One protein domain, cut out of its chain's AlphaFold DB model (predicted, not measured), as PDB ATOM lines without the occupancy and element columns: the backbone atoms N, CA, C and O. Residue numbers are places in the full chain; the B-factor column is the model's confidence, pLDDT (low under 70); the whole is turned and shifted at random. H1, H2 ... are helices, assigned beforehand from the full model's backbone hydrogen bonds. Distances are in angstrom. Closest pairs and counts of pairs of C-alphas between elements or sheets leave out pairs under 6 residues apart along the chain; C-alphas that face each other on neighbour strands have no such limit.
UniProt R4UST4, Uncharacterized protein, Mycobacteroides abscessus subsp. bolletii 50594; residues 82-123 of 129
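Overview. This is residues 82 to 123 of the 129 residues of an uncharacterized protein of Mycobacteroides abscessus subsp. bolletii 50594 (UniProt R4UST4). Three short helices, H1, H2 and H3, have their centres in a triangle, and a long loop, residues 101 to 117, runs from H2 out to the far end of the domain at Pro 108 and folds back to H3, which packs on H1. The printed part has 42 residues, with three named helices in the order H1, H2, H3 and no named strand. The class is all helix, though under half of the residues, 17 of 42, are in named elements. The whole is compact, with a radius of gyration of the C-alphas of 9.8 A, and spans 27 by 19 by 18 A.

Along the chain. H1, residues 87 to 92, begins at C-alpha 87 (192.079, 175.815, 122.109) and is 8.7 A long from first to last C-alpha. H2, residues 95 to 100, is 8.8 A long and ends at C-alpha 100 (196.712, 181.036, 134.255). H3, residues 118 to 122, is 7.9 A long and ends at C-alpha 122 (194.343, 170.349, 124.269).

Arrangement. H1 and H3 touch, their closest C-alphas being those of Arg 87 and Leu 122, 6.3 A apart. H1 and H2 are close but not clearly touching, their closest C-alphas being those of Val 90 and Arg 98, 6.0 A apart. These two helices run opposite ways at a steep tilt of 49 degrees. H2 and H3 are only just apart, their closest C-alphas being 8.5 A from each other. In H1 and H2 every O i to N i+4 pair is within hydrogen-bond range; in H3 0 of 1 is, while 2 of 2 O i to N i+3 pairs are.

Size, cuts and confidence. The two C-alphas farthest apart are those of Asp 88 and Pro 108, 27.9 A. The link from H1 to H2 is tight, and the link from H2 to H3, with 17 residues, is long. The printed part has no cut. The mean pLDDT of the printed part is 93.7, and no printed residue is under 70.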
ATOM      1  N   THR A  82     188.528 181.006 129.646       89.31
ATOM      2  CA  THR A  82     188.080 179.672 129.217       89.31
ATOM      3  C   THR A  82     186.989 179.712 128.143       89.31
ATOM      4  O   THR A  82     186.825 178.730 127.423       89.31
ATOM      5  N   LEU A  83     186.265 180.831 128.017       91.25
ATOM      6  CA  LEU A  83     185.257 181.073 126.979       91.25
ATOM      7  C   LEU A  83     185.796 181.927 125.827       91.25
ATOM      8  O   LEU A  83     185.395 181.723 124.684       91.25
ATOM      9  N   SER A  84     186.670 182.895 126.116       94.44
ATOM     10  CA  SER A  84     187.162 183.839 125.106       94.44
ATOM     11  C   SER A  84     188.370 183.330 124.317       94.44
ATOM     12  O   SER A  84     188.608 183.808 123.208       94.44
ATOM     13  N   MET A  85     189.129 182.360 124.839       94.94
ATOM     14  CA  MET A  85     190.304 181.803 124.163       94.94
ATOM     15  C   MET A  85     189.981 180.531 123.384       94.94
ATOM     16  O   MET A  85     189.365 179.594 123.891       94.94
ATOM     17  N   THR A  86     190.492 180.454 122.155       94.88
ATOM     18  CA  THR A  86     190.443 179.213 121.376       94.88
ATOM     19  C   THR A  86     191.431 178.186 121.931       94.88
ATOM     20  O   THR A  86     192.483 178.535 122.473       94.88
ATOM     21  N   ARG A  87     191.146 176.894 121.735       93.25
ATOM     22  CA  ARG A  87     192.079 175.815 122.109       93.25
ATOM     23  C   ARG A  87     193.415 175.923 121.368       93.25
ATOM     24  O   ARG A  87     194.445 175.572 121.933       93.25
ATOM     25  N   ASP A  88     193.408 176.443 120.142       94.56
ATOM     26  CA  ASP A  88     194.620 176.660 119.348       94.56
ATOM     27  C   ASP A  88     195.512 177.734 119.977       94.56
ATOM     28  O   ASP A  88     196.708 177.509 120.165       94.56
ATOM     29  N   THR A  89     194.921 178.852 120.411       95.81
ATOM     30  CA  THR A  89     195.626 179.897 121.165       95.81
ATOM     31  C   THR A  89     196.213 179.342 122.462       95.81
ATOM     32  O   THR A  89     197.381 179.578 122.766       95.81
ATOM     33  N   VAL A  90     195.440 178.549 123.208       96.50
ATOM     34  CA  VAL A  90     195.904 177.942 124.466       96.50
ATOM     35  C   VAL A  90     197.043 176.940 124.222       96.50
ATOM     36  O   VAL A  90     197.993 176.878 125.003       96.50
ATOM     37  N   ARG A  91     197.015 176.175 123.125       95.50
ATOM     38  CA  ARG A  91     198.131 175.287 122.756       95.50
ATOM     39  C   ARG A  91     199.413 176.058 122.436       95.50
ATOM     40  O   ARG A  91     200.491 175.543 122.718       95.50
ATOM     41  N   ALA A  92     199.319 177.266 121.892       96.56
ATOM     42  CA  ALA A  92     200.486 178.038 121.469       96.56
ATOM     43  C   ALA A  92     201.268 178.692 122.626       96.56
ATOM     44  O   ALA A  92     202.446 179.003 122.464       96.56
ATOM     45  N   VAL A  93     200.640 178.903 123.785       96.94
ATOM     46  CA  VAL A  93     201.285 179.552 124.939       96.94
ATOM     47  C   VAL A  93     202.010 178.551 125.844       96.94
ATOM     48  O   VAL A  93     201.784 177.339 125.774       96.94
ATOM     49  N   SER A  94     202.894 179.067 126.705       97.44
ATOM     50  CA  SER A  94     203.644 178.257 127.668       97.44
ATOM     51  C   SER A  94     202.726 177.569 128.678       97.44
ATOM     52  O   SER A  94     201.596 177.994 128.921       97.44
ATOM     53  N   GLU A  95     203.238 176.516 129.308       95.50
ATOM     54  CA  GLU A  95     202.510 175.761 130.326       95.50
ATOM     55  C   GLU A  95     202.016 176.648 131.484       95.50
ATOM     56  O   GLU A  95     200.858 176.545 131.884       95.50
ATOM     57  N   ASP A  96     202.832 177.597 131.947       96.00
ATOM     58  CA  ASP A  96     202.427 178.533 133.001       96.00
ATOM     59  C   ASP A  96     201.247 179.411 132.572       96.00
ATOM     60  O   ASP A  96     200.292 179.589 133.331       96.00
ATOM     61  N   ILE A  97     201.248 179.907 131.330       95.69
ATOM     62  CA  ILE A  97     200.128 180.702 130.817       95.69
ATOM     63  C   ILE A  97     198.885 179.831 130.632       95.69
ATOM     64  O   ILE A  97     197.794 180.273 130.977       95.69
ATOM     65  N   ARG A  98     199.010 178.574 130.188       95.69
ATOM     66  CA  ARG A  98     197.861 177.645 130.138       95.69
ATOM     67  C   ARG A  98     197.217 177.488 131.511       95.69
ATOM     68  O   ARG A  98     195.991 177.553 131.614       95.69
ATOM     69  N   ARG A  99     198.023 177.333 132.569       93.56
ATOM     70  CA  ARG A  99     197.520 177.279 133.951       93.56
ATOM     71  C   ARG A  99     196.780 178.564 134.323       93.56
ATOM     72  O   ARG A  99     195.668 178.474 134.836       93.56
ATOM     73  N   MET A 100     197.343 179.732 134.006       94.12
ATOM     74  CA  MET A 100     196.712 181.036 134.255       94.12
ATOM     75  C   MET A 100     195.413 181.256 133.458       94.12
ATOM     76  O   MET A 100     194.505 181.919 133.950       94.12
ATOM     77  N   LEU A 101     195.288 180.667 132.265       95.00
ATOM     78  CA  LEU A 101     194.068 180.691 131.444       95.00
ATOM     79  C   LEU A 101     192.986 179.704 131.927       95.00
ATOM     80  O   LEU A 101     191.942 179.582 131.287       95.00
ATOM     81  N   GLY A 102     193.221 178.985 133.029       93.50
ATOM     82  CA  GLY A 102     192.264 178.042 133.615       93.50
ATOM     83  C   GLY A 102     192.423 176.591 133.154       93.50
ATOM     84  O   GLY A 102     191.614 175.746 133.529       93.50
ATOM     85  N   TYR A 103     193.471 176.246 132.396       94.75
ATOM     86  CA  TYR A 103     193.764 174.856 132.010       94.75
ATOM     87  C   TYR A 103     194.573 174.132 133.100       94.75
ATOM     88  O   TYR A 103     195.609 173.510 132.851       94.75
ATOM     89  N   SER A 104     194.087 174.207 134.338       94.00
ATOM     90  CA  SER A 104     194.660 173.548 135.511       94.00
ATOM     91  C   SER A 104     193.575 173.228 136.530       94.00
ATOM     92  O   SER A 104     192.542 173.883 136.573       94.00
ATOM     93  N   ILE A 105     193.857 172.259 137.397       94.81
ATOM     94  CA  ILE A 105     193.075 172.001 138.607       94.81
ATOM     95  C   ILE A 105     193.772 172.639 139.813       94.81
ATOM     96  O   ILE A 105     195.006 172.639 139.894       94.81
ATOM     97  N   HIS A 106     192.979 173.157 140.751       93.81
ATOM     98  CA  HIS A 106     193.412 173.447 142.115       93.81
ATOM     99  C   HIS A 106     192.735 172.456 143.082       93.81
ATOM    100  O   HIS A 106     191.504 172.341 143.071       93.81
ATOM    101  N   PRO A 107     193.507 171.707 143.894       90.50
ATOM    102  CA  PRO A 107     192.933 170.764 144.844       90.50
ATOM    103  C   PRO A 107     192.003 171.441 145.865       90.50
ATOM    104  O   PRO A 107     192.274 172.563 146.278       90.50
ATOM    105  N   PRO A 108     190.948 170.758 146.338       90.00
ATOM    106  CA  PRO A 108     190.551 169.408 145.940       90.00
ATOM    107  C   PRO A 108     189.641 169.355 144.697       90.00
ATOM    108  O   PRO A 108     189.692 168.366 143.971       90.00
ATOM    109  N   PHE A 109     188.828 170.385 144.425       88.12
ATOM    110  CA  PHE A 109     187.705 170.277 143.474       88.12
ATOM    111  C   PHE A 109     187.464 171.529 142.612       88.12
ATOM    112  O   PHE A 109     186.318 171.877 142.337       88.12
ATOM    113  N   ILE A 110     188.519 172.245 142.216       94.50
ATOM    114  CA  ILE A 110     188.386 173.472 141.417       94.50
ATOM    115  C   ILE A 110     189.035 173.294 140.044       94.50
ATOM    116  O   ILE A 110     190.192 172.887 139.947       94.50
ATOM    117  N   GLY A 111     188.308 173.667 138.984       93.38
ATOM    118  CA  GLY A 111     188.846 173.790 137.622       93.38
ATOM    119  C   GLY A 111     188.700 172.555 136.726       93.38
ATOM    120  O   GLY A 111     189.339 172.495 135.679       93.38
ATOM    121  N   GLN A 112     187.889 171.560 137.103       94.12
ATOM    122  CA  GLN A 112     187.608 170.417 136.223       94.12
ATOM    123  C   GLN A 112     186.670 170.781 135.061       94.12
ATOM    124  O   GLN A 112     185.812 171.654 135.189       94.12
ATOM    125  N   VAL A 113     186.782 170.035 133.958       92.75
ATOM    126  CA  VAL A 113     185.791 170.004 132.867       92.75
ATOM    127  C   VAL A 113     185.326 168.564 132.688       92.75
ATOM    128  O   VAL A 113     186.140 167.675 132.415       92.75
ATOM    129  N   ASP A 114     184.026 168.342 132.888       92.38
ATOM    130  CA  ASP A 114     183.391 167.019 132.977       92.38
ATOM    131  C   ASP A 114     184.081 166.114 134.017       92.38
ATOM    132  O   ASP A 114     184.409 164.961 133.766       92.38
ATOM    133  N   GLY A 115     184.410 166.674 135.187       92.06
ATOM    134  CA  GLY A 115     185.080 165.944 136.274       92.06
ATOM    135  C   GLY A 115     186.563 165.618 136.038       92.06
ATOM    136  O   GLY A 115     187.210 165.063 136.923       92.06
ATOM    137  N   MET A 116     187.132 166.007 134.893       92.50
ATOM    138  CA  MET A 116     188.492 165.650 134.480       92.50
ATOM    139  C   MET A 116     189.401 166.877 134.322       92.50
ATOM    140  O   MET A 116     188.945 168.020 134.257       92.50
ATOM    141  N   HIS A 117     190.716 166.647 134.229       93.38
ATOM    142  CA  HIS A 117     191.695 167.718 134.033       93.38
ATOM    143  C   HIS A 117     191.510 168.406 132.663       93.38
ATOM    144  O   HIS A 117     191.590 167.728 131.635       93.38
ATOM    145  N   PRO A 118     191.341 169.744 132.599       93.81
ATOM    146  CA  PRO A 118     190.985 170.457 131.364       93.81
ATOM    147  C   PRO A 118     192.042 170.359 130.256       93.81
ATOM    148  O   PRO A 118     191.703 170.402 129.079       93.81
ATOM    149  N   LYS A 119     193.323 170.164 130.601       93.12
ATOM    150  CA  LYS A 119     194.402 169.935 129.614       93.12
ATOM    151  C   LYS A 119     194.144 168.798 128.635       93.12
ATOM    152  O   LYS A 119     194.649 168.893 127.523       93.12
ATOM    153  N   ARG A 120     193.350 167.779 128.998       92.75
ATOM    154  CA  ARG A 120     192.979 166.706 128.061       92.75
ATOM    155  C   ARG A 120     192.396 167.279 126.768       92.75
ATOM    156  O   ARG A 120     192.671 166.762 125.701       92.75
ATOM    157  N   LEU A 121     191.669 168.401 126.858       92.12
ATOM    158  CA  LEU A 121     191.019 169.077 125.731       92.12
ATOM    159  C   LEU A 121     192.000 169.749 124.759       92.12
ATOM    160  O   LEU A 121     191.583 170.260 123.718       92.12
ATOM    161  N   LEU A 122     193.283 169.816 125.118       92.75
ATOM    162  CA  LEU A 122     194.343 170.349 124.269       92.75
ATOM    163  C   LEU A 122     195.033 169.251 123.452       92.75
ATOM    164  O   LEU A 122     195.727 169.581 122.491       92.75
ATOM    165  N   GLU A 123     194.853 167.978 123.808       88.75
ATOM    166  CA  GLU A 123     195.452 166.848 123.101       88.75
ATOM    167  C   GLU A 123     194.744 166.599 121.753       88.75
ATOM    168  O   GLU A 123     193.556 166.895 121.612       88.75
TER     169      GLU A 123